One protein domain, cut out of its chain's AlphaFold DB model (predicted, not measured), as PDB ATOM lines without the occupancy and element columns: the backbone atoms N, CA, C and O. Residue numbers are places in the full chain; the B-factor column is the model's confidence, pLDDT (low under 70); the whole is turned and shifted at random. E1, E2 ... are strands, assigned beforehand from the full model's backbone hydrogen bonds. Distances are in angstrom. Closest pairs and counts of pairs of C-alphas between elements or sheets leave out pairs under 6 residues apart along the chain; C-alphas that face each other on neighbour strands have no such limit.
ATOM      1  N   PHE A  59      -4.045 -46.663 -33.956       96.56
ATOM      2  CA  PHE A  59      -4.003 -45.707 -35.049       96.56
ATOM      3  C   PHE A  59      -5.389 -45.295 -35.522       96.56
ATOM      4  O   PHE A  59      -6.378 -46.016 -35.369       96.56
ATOM      5  N   THR A  60      -5.448 -44.098 -36.093       97.12
ATOM      6  CA  THR A  60      -6.596 -43.559 -36.818       97.12
ATOM      7  C   THR A  60      -6.113 -43.132 -38.195       97.12
ATOM      8  O   THR A  60      -5.121 -42.420 -38.300       97.12
ATOM      9  N   ALA A  61      -6.793 -43.578 -39.241       95.75
ATOM     10  CA  ALA A  61      -6.539 -43.187 -40.620       95.75
ATOM     11  C   ALA A  61      -7.831 -42.629 -41.208       95.75
ATOM     12  O   ALA A  61      -8.905 -43.182 -40.962       95.75
ATOM     13  N   TRP A  62      -7.752 -41.535 -41.953       93.81
ATOM     14  CA  TRP A  62      -8.953 -40.895 -42.466       93.81
ATOM     15  C   TRP A  62      -8.734 -40.193 -43.795       93.81
ATOM     16  O   TRP A  62      -7.674 -39.641 -44.078       93.81
ATOM     17  N   MET A  63      -9.797 -40.192 -44.581       89.19
ATOM     18  CA  MET A  63      -9.968 -39.326 -45.735       89.19
ATOM     19  C   MET A  63     -10.826 -38.116 -45.330       89.19
ATOM     20  O   MET A  63     -11.746 -38.280 -44.514       89.19
ATOM     21  N   PRO A  64     -10.530 -36.915 -45.854       87.06
ATOM     22  CA  PRO A  64     -11.320 -35.721 -45.597       87.06
ATOM     23  C   PRO A  64     -12.655 -35.769 -46.344       87.06
ATOM     24  O   PRO A  64     -12.769 -36.387 -47.400       87.06
ATOM     25  N   ALA A  65     -13.663 -35.096 -45.796       84.94
ATOM     26  CA  ALA A  65     -14.962 -34.917 -46.446       84.94
ATOM     27  C   ALA A  65     -15.012 -33.646 -47.307       84.94
ATOM     28  O   ALA A  65     -15.763 -33.587 -48.275       84.94
ATOM     29  N   ALA A  66     -14.225 -32.632 -46.944       82.25
ATOM     30  CA  ALA A  66     -14.202 -31.338 -47.608       82.25
ATOM     31  C   ALA A  66     -12.768 -30.834 -47.785       82.25
ATOM     32  O   ALA A  66     -11.870 -31.190 -47.017       82.25
ATOM     33  N   PHE A  67     -12.580 -29.982 -48.788       82.19
ATOM     34  CA  PHE A  67     -11.336 -29.276 -49.060       82.19
ATOM     35  C   PHE A  67     -11.475 -27.805 -48.685       82.19
ATOM     36  O   PHE A  67     -12.432 -27.159 -49.113       82.19
ATOM     37  N   ASP A  68     -10.510 -27.277 -47.940       81.06
ATOM     38  CA  ASP A  68     -10.381 -25.847 -47.703       81.06
ATOM     39  C   ASP A  68      -9.271 -25.274 -48.591       81.06
ATOM     40  O   ASP A  68      -8.086 -25.558 -48.407       81.06
ATOM     41  N   GLN A  69      -9.673 -24.451 -49.560       76.56
ATOM     42  CA  GLN A  69      -8.759 -23.823 -50.507       76.56
ATOM     43  C   GLN A  69      -7.861 -22.765 -49.847       76.56
ATOM     44  O   GLN A  69      -6.758 -22.534 -50.334       76.56
ATOM     45  N   ALA A  70      -8.295 -22.132 -48.753       80.88
ATOM     46  CA  ALA A  70      -7.508 -21.097 -48.085       80.88
ATOM     47  C   ALA A  70      -6.345 -21.691 -47.279       80.88
ATOM     48  O   ALA A  70      -5.273 -21.094 -47.208       80.88
ATOM     49  N   THR A  71      -6.556 -22.862 -46.675       78.81
ATOM     50  CA  THR A  71      -5.538 -23.544 -45.861       78.81
ATOM     51  C   THR A  71      -4.826 -24.678 -46.594       78.81
ATOM     52  O   THR A  71      -3.875 -25.235 -46.055       78.81
ATOM     53  N   GLU A  72      -5.276 -25.025 -47.802       77.81
ATOM     54  CA  GLU A  72      -4.829 -26.189 -48.572       77.81
ATOM     55  C   GLU A  72      -4.879 -27.499 -47.768       77.81
ATOM     56  O   GLU A  72      -4.047 -28.388 -47.942       77.81
ATOM     57  N   TYR A  73      -5.869 -27.646 -46.886       81.50
ATOM     58  CA  TYR A  73      -6.058 -28.848 -46.075       81.50
ATOM     59  C   TYR A  73      -7.453 -29.439 -46.234       81.50
ATOM     60  O   TYR A  73      -8.431 -28.766 -46.559       81.50
ATOM     61  N   GLY A  74      -7.541 -30.745 -45.987       81.12
ATOM     62  CA  GLY A  74      -8.815 -31.439 -45.875       81.12
ATOM     63  C   GLY A  74      -9.394 -31.355 -44.464       81.12
ATOM     64  O   GLY A  74      -8.659 -31.403 -43.474       81.12
ATOM     65  N   SER A  75     -10.719 -31.300 -44.359       81.81
ATOM     66  CA  SER A  75     -11.438 -31.343 -43.084       81.81
ATOM     67  C   SER A  75     -12.554 -32.394 -43.087       81.81
ATOM     68  O   SER A  75     -13.006 -32.866 -44.134       81.81
ATOM     69  N   GLY A  76     -12.968 -32.806 -41.887       84.00
ATOM     70  CA  GLY A  76     -13.985 -33.841 -41.690       84.00
ATOM     71  C   GLY A  76     -13.512 -35.263 -42.013       84.00
ATOM     72  O   GLY A  76     -12.335 -35.509 -42.275       84.00
ATOM     73  N   TYR A  77     -14.456 -36.205 -41.976       89.62
ATOM     74  CA  TYR A  77     -14.240 -37.613 -42.308       89.62
ATOM     75  C   TYR A  77     -15.210 -38.034 -43.408       89.62
ATOM     76  O   TYR A  77     -16.419 -37.895 -43.238       89.62
ATOM     77  N   GLY A  78     -14.696 -38.547 -44.522       85.06
ATOM     78  CA  GLY A  78     -15.523 -39.005 -45.635       85.06
ATOM     79  C   GLY A  78     -14.849 -40.103 -46.444       85.06
ATOM     80  O   GLY A  78     -13.636 -40.254 -46.388       85.06
ATOM     81  N   GLY A  79     -15.644 -40.874 -47.184       86.19
ATOM     82  CA  GLY A  79     -15.151 -41.886 -48.119       86.19
ATOM     83  C   GLY A  79     -14.524 -43.141 -47.484       86.19
ATOM     84  O   GLY A  79     -14.414 -43.266 -46.257       86.19
ATOM     85  N   PRO A  80     -14.137 -44.115 -48.325       90.25
ATOM     86  CA  PRO A  80     -13.379 -45.280 -47.888       90.25
ATOM     87  C   PRO A  80     -11.922 -44.904 -47.581       90.25
ATOM     88  O   PRO A  80     -11.403 -43.917 -48.082       90.25
ATOM     89  N   VAL A  81     -11.231 -45.714 -46.789       92.19
ATOM     90  CA  VAL A  81      -9.804 -45.583 -46.475       92.19
ATOM     91  C   VAL A  81      -9.171 -46.955 -46.632       92.19
ATOM     92  O   VAL A  81      -9.683 -47.932 -46.084       92.19
ATOM     93  N   LYS A  82      -8.048 -47.031 -47.345       93.62
ATOM     94  CA  LYS A  82      -7.204 -48.227 -47.408       93.62
ATOM     95  C   LYS A  82      -5.920 -47.956 -46.636       93.62
ATOM     96  O   LYS A  82      -5.287 -46.918 -46.828       93.62
ATOM     97  N   VAL A  83      -5.522 -48.895 -45.786       95.31
ATOM     98  CA  VAL A  83      -4.292 -48.824 -44.993       95.31
ATOM     99  C   VAL A  83      -3.475 -50.093 -45.158       95.31
ATOM    100  O   VAL A  83      -4.037 -51.180 -45.240       95.31
ATOM    101  N   GLY A  84      -2.157 -49.952 -45.176       95.44
ATOM    102  CA  GLY A  84      -1.199 -51.022 -44.940       95.44
ATOM    103  C   GLY A  84      -0.437 -50.687 -43.668       95.44
ATOM    104  O   GLY A  84       0.121 -49.595 -43.569       95.44
ATOM    105  N   TYR A  85      -0.428 -51.574 -42.685       95.81
ATOM    106  CA  TYR A  85       0.322 -51.362 -41.452       95.81
ATOM    107  C   TYR A  85       1.103 -52.602 -41.054       95.81
ATOM    108  O   TYR A  85       0.713 -53.721 -41.381       95.81
ATOM    109  N   GLY A  86       2.198 -52.405 -40.342       94.38
ATOM    110  CA  GLY A  86       3.104 -53.484 -39.983       94.38
ATOM    111  C   GLY A  86       4.173 -53.021 -39.015       94.38
ATOM    112  O   GLY A  86       4.194 -51.854 -38.609       94.38
ATOM    113  N   TRP A  87       5.051 -53.946 -38.666       93.56
ATOM    114  CA  TRP A  87       6.215 -53.680 -37.835       93.56
ATOM    115  C   TRP A  87       7.489 -53.725 -38.689       93.56
ATOM    116  O   TRP A  87       7.445 -53.913 -39.907       93.56
ATOM    117  N   ASP A  88       8.635 -53.506 -38.060       90.62
ATOM    118  CA  ASP A  88       9.962 -53.623 -38.672       90.62
ATOM    119  C   ASP A  88      10.353 -55.067 -39.038       90.62
ATOM    120  O   ASP A  88      11.341 -55.264 -39.740       90.62
ATOM    121  N   ASP A  89       9.544 -56.059 -38.658       84.44
ATOM    122  CA  ASP A  89       9.645 -57.456 -39.103       84.44
ATOM    123  C   ASP A  89       9.284 -57.669 -40.588       84.44
ATOM    124  O   ASP A  89       9.483 -58.757 -41.131       84.44
ATOM    125  N   GLY A  90       8.759 -56.637 -41.256       82.88
ATOM    126  CA  GLY A  90       8.406 -56.654 -42.674       82.88
ATOM    127  C   GLY A  90       7.013 -57.210 -42.983       82.88
ATOM    128  O   GLY A  90       6.581 -57.136 -44.136       82.88
ATOM    129  N   ALA A  91       6.269 -57.713 -41.992       87.62
ATOM    130  CA  ALA A  91       4.910 -58.199 -42.201       87.62
ATOM    131  C   ALA A  91       3.925 -57.021 -42.316       87.62
ATOM    132  O   ALA A  91       3.769 -56.224 -41.392       87.62
ATOM    133  N   ILE A  92       3.216 -56.921 -43.447       91.69
ATOM    134  CA  ILE A  92       2.235 -55.853 -43.697       91.69
ATOM    135  C   ILE A  92       0.819 -56.431 -43.733       91.69
ATOM    136  O   ILE A  92       0.477 -57.247 -44.587       91.69
ATOM    137  N   THR A  93      -0.040 -55.935 -42.849       95.12
ATOM    138  CA  THR A  93      -1.487 -56.162 -42.878       95.12
ATOM    139  C   THR A  93      -2.168 -55.041 -43.653       95.12
ATOM    140  O   THR A  93      -2.010 -53.867 -43.321       95.12
ATOM    141  N   THR A  94      -2.961 -55.390 -44.668       96.00
ATOM    142  CA  THR A  94      -3.743 -54.416 -45.444       96.00
ATOM    143  C   THR A  94      -5.219 -54.497 -45.079       96.00
ATOM    144  O   THR A  94      -5.788 -55.584 -45.029       96.00
ATOM    145  N   VAL A  95      -5.850 -53.347 -44.836       95.81
ATOM    146  CA  VAL A  95      -7.265 -53.253 -44.451       95.81
ATOM    147  C   VAL A  95      -7.925 -52.087 -45.179       95.81
ATOM    148  O   VAL A  95      -7.320 -51.029 -45.345       95.81
ATOM    149  N   THR A  96      -9.186 -52.262 -45.564       94.94
ATOM    150  CA  THR A  96     -10.042 -51.194 -46.091       94.94
ATOM    151  C   THR A  96     -11.236 -50.997 -45.161       94.94
ATOM    152  O   THR A  96     -11.749 -51.965 -44.600       94.94
ATOM    153  N   GLY A  97     -11.687 -49.758 -44.980       93.88
ATOM    154  CA  GLY A  97     -12.879 -49.448 -44.187       93.88
ATOM    155  C   GLY A  97     -13.385 -48.028 -44.415       93.88
ATOM    156  O   GLY A  97     -12.855 -47.309 -45.253       93.88
ATOM    157  N   ALA A  98     -14.415 -47.622 -43.676       93.81
ATOM    158  CA  ALA A  98     -14.928 -46.253 -43.717       93.81
ATOM    159  C   ALA A  98     -14.025 -45.283 -42.936       93.81
ATOM    160  O   ALA A  98     -13.422 -45.658 -41.928       93.81
ATOM    161  N   SER A  99     -13.956 -44.033 -43.393       93.62
ATOM    162  CA  SER A  99     -13.296 -42.940 -42.675       93.62
ATOM    163  C   SER A  99     -14.132 -42.497 -41.456       93.62
ATOM    164  O   SER A  99     -15.327 -42.254 -41.620       93.62
ATOM    165  N   PRO A 100     -13.552 -42.348 -40.246       96.12
ATOM    166  CA  PRO A 100     -12.180 -42.684 -39.880       96.12
ATOM    167  C   PRO A 100     -12.025 -44.179 -39.550       96.12
ATOM    168  O   PRO A 100     -12.752 -44.732 -38.721       96.12
ATOM    169  N   LEU A 101     -10.998 -44.815 -40.110       96.94
ATOM    170  CA  LEU A 101     -10.629 -46.187 -39.780       96.94
ATOM    171  C   LEU A 101      -9.764 -46.194 -38.518       96.94
ATOM    172  O   LEU A 101      -8.701 -45.574 -38.481       96.94
ATOM    173  N   ARG A 102     -10.201 -46.927 -37.489       97.06
ATOM    174  CA  ARG A 102      -9.489 -47.057 -36.209       97.06
ATOM    175  C   ARG A 102      -9.144 -48.508 -35.920       97.06
ATOM    176  O   ARG A 102     -10.003 -49.383 -36.042       97.06
ATOM    177  N   LYS A 103      -7.901 -48.759 -35.517       96.50
ATOM    178  CA  LYS A 103      -7.406 -50.094 -35.149       96.50
ATOM    179  C   LYS A 103      -6.330 -49.989 -34.072       96.50
ATOM    180  O   LYS A 103      -5.760 -48.924 -33.847       96.50
ATOM    181  N   THR A 104      -6.041 -51.125 -33.451       94.62
ATOM    182  CA  THR A 104      -4.927 -51.302 -32.521       94.62
ATOM    183  C   THR A 104      -4.105 -52.502 -32.971       94.62
ATOM    184  O   THR A 104      -4.675 -53.548 -33.280       94.62
ATOM    185  N   ALA A 105      -2.787 -52.345 -33.012       91.94
ATOM    186  CA  ALA A 105      -1.827 -53.403 -33.292       91.94
ATOM    187  C   ALA A 105      -0.963 -53.645 -32.049       91.94
ATOM    188  O   ALA A 105      -0.506 -52.700 -31.403       91.94
ATOM    189  N   LEU A 106      -0.750 -54.915 -31.711       90.12
ATOM    190  CA  LEU A 106       0.150 -55.317 -30.633       90.12
ATOM    191  C   LEU A 106       1.563 -55.466 -31.188       90.12
ATOM    192  O   LEU A 106       1.731 -56.055 -32.258       90.12
ATOM    193  N   ALA A 107       2.554 -54.948 -30.464       88.25
ATOM    194  CA  ALA A 107       3.948 -55.098 -30.845       88.25
ATOM    195  C   ALA A 107       4.369 -56.577 -30.790       88.25
ATOM    196  O   ALA A 107       3.960 -57.299 -29.870       88.25
ATOM    197  N   PRO A 108       5.181 -57.049 -31.753       84.62
ATOM    198  CA  PRO A 108       5.703 -58.409 -31.737       84.62
ATOM    199  C   PRO A 108       6.683 -58.607 -30.572       84.62
ATOM    200  O   PRO A 108       6.674 -59.659 -29.935       84.62
ATOM    201  N   THR A 109       7.460 -57.573 -30.249       83.44
ATOM    202  CA  THR A 109       8.496 -57.551 -29.210       83.44
ATOM    203  C   THR A 109       8.324 -56.328 -28.298       83.44
ATOM    204  O   THR A 109       7.424 -55.509 -28.486       83.44
ATOM    205  N   ASN A 110       9.195 -56.190 -27.293       80.75
ATOM    206  CA  ASN A 110       9.170 -55.045 -26.376       80.75
ATOM    207  C   ASN A 110       9.622 -53.734 -27.028       80.75
ATOM    208  O   ASN A 110       9.291 -52.685 -26.491       80.75
ATOM    209  N   ASN A 111      10.360 -53.811 -28.141       85.44
ATOM    210  CA  ASN A 111      10.934 -52.688 -28.873       85.44
ATOM    211  C   ASN A 111      10.723 -52.935 -30.368       85.44
ATOM    212  O   ASN A 111      11.418 -53.769 -30.949       85.44
ATOM    213  N   ALA A 112       9.767 -52.236 -30.967       88.62
ATOM    214  CA  ALA A 112       9.443 -52.402 -32.378       88.62
ATOM    215  C   ALA A 112       8.969 -51.085 -32.990       88.62
ATOM    216  O   ALA A 112       8.249 -50.299 -32.358       88.62
ATOM    217  N   THR A 113       9.341 -50.859 -34.245       93.94
ATOM    218  CA  THR A 113       8.866 -49.710 -35.016       93.94
ATOM    219  C   THR A 113       7.618 -50.088 -35.794       93.94
ATOM    220  O   THR A 113       7.635 -50.985 -36.631       93.94
ATOM    221  N   PHE A 114       6.527 -49.385 -35.528       95.19
ATOM    222  CA  PHE A 114       5.279 -49.498 -36.259       95.19
ATOM    223  C   PHE A 114       5.264 -48.542 -37.448       95.19
ATOM    224  O   PHE A 114       5.553 -47.347 -37.306       95.19
ATOM    225  N   TYR A 115       4.823 -49.049 -38.592       95.06
ATOM    226  CA  TYR A 115       4.616 -48.276 -39.806       95.06
ATOM    227  C   TYR A 115       3.151 -48.336 -40.211       95.06
ATOM    228  O   TYR A 115       2.570 -49.414 -40.333       95.06
ATOM    229  N   GLN A 141      -2.914 -40.797 -37.719       96.31
ATOM    230  CA  GLN A 141      -2.496 -40.545 -36.351       96.31
ATOM    231  C   GLN A 141      -2.150 -41.870 -35.684       96.31
ATOM    232  O   GLN A 141      -2.933 -42.818 -35.761       96.31
ATOM    233  N   THR A 142      -1.025 -41.926 -34.983       96.94
ATOM    234  CA  THR A 142      -0.616 -43.068 -34.156       96.94
ATOM    235  C   THR A 142      -0.553 -42.658 -32.687       96.94
ATOM    236  O   THR A 142      -0.274 -41.504 -32.338       96.94
ATOM    237  N   LYS A 143      -0.860 -43.607 -31.801       94.44
ATOM    238  CA  LYS A 143      -0.879 -43.423 -30.353       94.44
ATOM    239  C   LYS A 143      -0.258 -44.613 -29.636       94.44
ATOM    240  O   LYS A 143      -0.518 -45.753 -30.013       94.44
ATOM    241  N   ILE A 144       0.462 -44.343 -28.550       90.38
ATOM    242  CA  ILE A 144       0.982 -45.348 -27.611       90.38
ATOM    243  C   ILE A 144       0.503 -44.968 -26.211       90.38
ATOM    244  O   ILE A 144       0.634 -43.816 -25.800       90.38
ATOM    245  N   GLY A 145      -0.111 -45.912 -25.491       85.81
ATOM    246  CA  GLY A 145      -0.651 -45.645 -24.148       85.81
ATOM    247  C   GLY A 145      -1.650 -44.477 -24.114       85.81
ATOM    248  O   GLY A 145      -1.696 -43.723 -23.150       85.81
ATOM    249  N   GLY A 146      -2.391 -44.263 -25.210       85.94
ATOM    250  CA  GLY A 146      -3.338 -43.154 -25.370       85.94
ATOM    251  C   GLY A 146      -2.725 -41.807 -25.783       85.94
ATOM    252  O   GLY A 146      -3.473 -40.923 -26.208       85.94
ATOM    253  N   LYS A 147      -1.397 -41.645 -25.740       91.00
ATOM    254  CA  LYS A 147      -0.702 -40.416 -26.156       91.00
ATOM    255  C   LYS A 147      -0.408 -40.427 -27.650       91.00
ATOM    256  O   LYS A 147      -0.006 -41.452 -28.187       91.00
ATOM    257  N   VAL A 148      -0.600 -39.286 -28.309       94.06
ATOM    258  CA  VAL A 148      -0.284 -39.098 -29.735       94.06
ATOM    259  C   VAL A 148       1.223 -39.063 -29.921       94.06
ATOM    260  O   VAL A 148       1.889 -38.306 -29.220       94.06
ATOM    261  N   VAL A 149       1.736 -39.862 -30.855       94.62
ATOM    262  CA  VAL A 149       3.176 -39.916 -31.162       94.62
ATOM    263  C   VAL A 149       3.498 -39.402 -32.560       94.62
ATOM    264  O   VAL A 149       4.529 -38.768 -32.741       94.62
ATOM    265  N   ASP A 150       2.598 -39.591 -33.526       95.62
ATOM    266  CA  ASP A 150       2.711 -39.013 -34.866       95.62
ATOM    267  C   ASP A 150       1.317 -38.643 -35.383       95.62
ATOM    268  O   ASP A 150       0.308 -39.275 -35.035       95.62
ATOM    269  N   THR A 151       1.250 -37.585 -36.184       94.06
ATOM    270  CA  THR A 151       0.016 -37.120 -36.814       94.06
ATOM    271  C   THR A 151       0.313 -36.418 -38.130       94.06
ATOM    272  O   THR A 151       1.211 -35.581 -38.237       94.06
ATOM    273  N   ARG A 152      -0.486 -36.731 -39.145       90.75
ATOM    274  CA  ARG A 152      -0.461 -36.097 -40.460       90.75
ATOM    275  C   ARG A 152      -1.865 -35.640 -40.800       90.75
ATOM    276  O   ARG A 152      -2.816 -36.417 -40.729       90.75
ATOM    277  N   LYS A 153      -1.990 -34.366 -41.160       88.50
ATOM    278  CA  LYS A 153      -3.246 -33.811 -41.664       88.50
ATOM    279  C   LYS A 153      -3.442 -34.239 -43.122       88.50
ATOM    280  O   LYS A 153      -2.450 -34.314 -43.844       88.50
ATOM    281  N   PRO A 154      -4.686 -34.498 -43.553       88.19
ATOM    282  CA  PRO A 154      -4.961 -34.755 -44.954       88.19
ATOM    283  C   PRO A 154      -4.735 -33.487 -45.769       88.19
ATOM    284  O   PRO A 154      -5.144 -32.398 -45.351       88.19
ATOM    285  N   SER A 155      -4.140 -33.624 -46.945       83.19
ATOM    286  CA  SER A 155      -3.926 -32.501 -47.849       83.19
ATOM    287  C   SER A 155      -4.044 -32.923 -49.316       83.19
ATOM    288  O   SER A 155      -3.753 -34.074 -49.657       83.19
ATOM    289  N   PRO A 156      -4.423 -32.005 -50.213       76.62
ATOM    290  CA  PRO A 156      -4.078 -32.118 -51.619       76.62
ATOM    291  C   PRO A 156      -2.565 -32.296 -51.808       76.62
ATOM    292  O   PRO A 156      -1.772 -31.889 -50.958       76.62
ATOM    293  N   ALA A 157      -2.158 -32.898 -52.922       71.12
ATOM    294  CA  ALA A 157      -0.766 -33.015 -53.350       71.12
ATOM    295  C   ALA A 157      -0.407 -31.970 -54.427       71.12
ATOM    296  O   ALA A 157      -0.778 -32.197 -55.583       71.12
ATOM    297  N   PRO A 158       0.289 -30.855 -54.134       55.31
ATOM    298  CA  PRO A 158       0.684 -29.918 -55.189       55.31
ATOM    299  C   PRO A 158       2.072 -30.195 -55.801       55.31
ATOM    300  O   PRO A 158       2.254 -29.955 -56.989       55.31
ATOM    301  N   ASP A 159       3.062 -30.669 -55.038       52.56
ATOM    302  CA  ASP A 159       4.456 -30.274 -55.330       52.56
ATOM    303  C   ASP A 159       5.566 -31.203 -54.803       52.56
ATOM    304  O   ASP A 159       6.721 -30.796 -54.672       52.56
ATOM    305  N   ARG A 160       5.300 -32.475 -54.508       47.38
ATOM    306  CA  ARG A 160       6.358 -33.344 -53.976       47.38
ATOM    307  C   ARG A 160       6.319 -34.725 -54.607       47.38
ATOM    308  O   ARG A 160       5.254 -35.303 -54.789       47.38
ATOM    309  N   LYS A 161       7.512 -35.259 -54.891       48.97
ATOM    310  CA  LYS A 161       7.801 -36.677 -55.168       48.97
ATOM    311  C   LYS A 161       7.352 -37.551 -53.984       48.97
ATOM    312  O   LYS A 161       8.177 -38.095 -53.256       48.97
ATOM    313  N   ILE A 162       6.056 -37.613 -53.722       52.56
ATOM    314  CA  ILE A 162       5.470 -38.335 -52.603       52.56
ATOM    315  C   ILE A 162       4.902 -39.635 -53.169       52.56
ATOM    316  O   ILE A 162       4.277 -39.650 -54.228       52.56
ATOM    317  N   GLY A 163       5.170 -40.741 -52.475       60.22
ATOM    318  CA  GLY A 163       4.672 -42.060 -52.846       60.22
ATOM    319  C   GLY A 163       3.142 -42.151 -52.852       60.22
ATOM    320  O   GLY A 163       2.422 -41.207 -52.525       60.22
ATOM    321  N   GLU A 164       2.630 -43.337 -53.177       75.00
ATOM    322  CA  GLU A 164       1.193 -43.656 -53.222       75.00
ATOM    323  C   GLU A 164       0.517 -43.718 -51.835       75.00
ATOM    324  O   GLU A 164      -0.543 -44.326 -51.666       75.00
ATOM    325  N   TYR A 165       1.132 -43.132 -50.806       83.12
ATOM    326  CA  TYR A 165       0.677 -43.227 -49.427       83.12
ATOM    327  C   TYR A 165       1.143 -42.050 -48.559       83.12
ATOM    328  O   TYR A 165       2.243 -41.528 -48.726       83.12
ATOM    329  N   ALA A 166       0.316 -41.683 -47.578       85.75
ATOM    330  CA  ALA A 166       0.740 -40.941 -46.393       85.75
ATOM    331  C   ALA A 166       1.331 -41.916 -45.365       85.75
ATOM    332  O   ALA A 166       0.874 -43.057 -45.255       85.75
ATOM    333  N   THR A 167       2.329 -41.483 -44.593       90.25
ATOM    334  CA  THR A 167       2.973 -42.326 -43.575       90.25
ATOM    335  C   THR A 167       2.879 -41.704 -42.192       90.25
ATOM    336  O   THR A 167       3.223 -40.538 -42.012       90.25
ATOM    337  N   CYS A 168       2.461 -42.518 -41.224       92.88
ATOM    338  CA  CYS A 168       2.653 -42.257 -39.802       92.88
ATOM    339  C   CYS A 168       3.466 -43.397 -39.193       92.88
ATOM    340  O   CYS A 168       3.332 -44.554 -39.602       92.88
ATOM    341  N   THR A 169       4.284 -43.081 -38.199       94.38
ATOM    342  CA  THR A 169       5.122 -44.069 -37.507       94.38
ATOM    343  C   THR A 169       4.894 -44.038 -36.003       94.38
ATOM    344  O   THR A 169       4.285 -43.110 -35.467       94.38
ATOM    345  N   ALA A 170       5.309 -45.089 -35.307       93.00
ATOM    346  CA  ALA A 170       5.345 -45.103 -33.851       93.00
ATOM    347  C   ALA A 170       6.429 -46.065 -33.365       93.00
ATOM    348  O   ALA A 170       6.497 -47.195 -33.835       93.00
ATOM    349  N   TYR A 171       7.248 -45.646 -32.401       90.75
ATOM    350  CA  TYR A 171       8.208 -46.537 -31.753       90.75
ATOM    351  C   TYR A 171       7.617 -47.083 -30.454       90.75
ATOM    352  O   TYR A 171       7.499 -46.366 -29.455       90.75
ATOM    353  N   ALA A 172       7.198 -48.345 -30.485       84.31
ATOM    354  CA  ALA A 172       6.645 -49.033 -29.334       84.31
ATOM    355  C   ALA A 172       7.791 -49.550 -28.461       84.31
ATOM    356  O   ALA A 172       8.511 -50.454 -28.873       84.31
ATOM    357  N   HIS A 173       7.930 -48.979 -27.266       80.50
ATOM    358  CA  HIS A 173       8.831 -49.468 -26.227       80.50
ATOM    359  C   HIS A 173       8.047 -49.713 -24.938       80.50
ATOM    360  O   HIS A 173       7.076 -49.007 -24.641       80.50
ATOM    361  N   GLN A 174       8.451 -50.715 -24.164       69.62
ATOM    362  CA  GLN A 174       7.915 -50.916 -22.823       69.62
ATOM    363  C   GLN A 174       8.566 -49.908 -21.863       69.62
ATOM    364  O   GLN A 174       9.789 -49.870 -21.741       69.62
TER     365      GLN A 174
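What this domain is: This is residues 59 to 115 and 141 to 174 of the 176 residues of an uncharacterized protein of Gordonia crocea (UniProt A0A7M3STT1). Two twisted four-stranded sheets lie face to face as a sandwich, E6, E1, E8 and E9 in one and E5, E4, E7 and E10 in the other. At one end of the long axis a small hairpin, E2 and E3, sticks out from this body, and a long loop between E9 and E10 swings away from it, with residues 159 to 164 standing free. The printed part has 91 residues with ten named strands, E1 to E10 in order along the chain, and no named helix; the class is all strand. Across the sheets the orders are E6 - E1 - E8 - E9, E5 - E4 - E7 - E10 and E2 - E3, each antiparallel. The whole is only just compact, close to loose, with a radius of gyration of the C-alphas of 14.2 A, and elongated, spanning 43 by 26 by 23 A.

Where its parts are: Find C-alpha 59 at (-4.003, -45.707, -35.049); there E1 begins, residues 59 to 62, 10.1 A long. Next look for the short strands E2, residues 66 to 68, and E3, residues 73 to 75. From C-alpha 80 at (-13.379, -45.280, -47.888), E4 runs to residue 87 over 23.6 A. E5 follows, residues 92 to 98, 19.7 A, and then E6, residues 101 to 106, 16.8 A. E7, residues 111 to 115, 13.4 A, ends at the cut. Past it you find E8, residues 141 to 144, 10.6 A, and E9, residues 147 to 152, 14.9 A. E10, residues 165 to 173, is the longest strand by residues and covers 25.4 A, ending at C-alpha 173, (8.831, -49.468, -26.227).

How they stand to each other: Begin with E1, an inner strand. Beside it is the edge strand E6, antiparallel at 158 degrees, with N 59 and O 103 2.8 A apart, within hydrogen-bond range. Its other neighbour is E8, antiparallel at 170 degrees, with N 60 and O 141 at 2.8 A. E8 and the edge strand E9 form a hairpin, with N 142 and O 150 at 3.0 A. In the second sheet E4 and E5 form a hairpin, with N 81 and O 97 at 2.7 A. The pairing of E4 is staggered: residues 80 to 86 pair with E5, and 86 to 87 with E7, where N 115 and O 86 are 2.9 A apart. E7 and the edge strand E10 are antiparallel at 168 degrees, with N 114 and O 170 at 2.8 A. The two sheets make a sandwich, two sheets face to face, their facing parts 8.3 A centre to centre and their best planes 13 degrees apart. Between them, the closest C-alphas of E9 and E10 are those of Asp 150 and Cys 168, 5.9 A apart; for E1 and E4 they are those of Trp 62 and Val 81, 6.2 A apart. E5 and E6 meet only through their link. The hairpin of E2 and E3, with N 68 and O 73 at 2.9 A, is apart from the other strands.

The domain as a whole: The two C-alphas farthest apart are those of Ala 70 and Thr 109, at 44.1 A. Residues 116 to 140 are not printed, and C-alphas 115 and 141 are 11.1 A apart across this cut. Of the links that are printed whole, E9 to E10, 12 residues, is long and the others are tight. The mean pLDDT of the printed part is 86.6; look at residues 158 to 163 and at residue 174 for the values under 70.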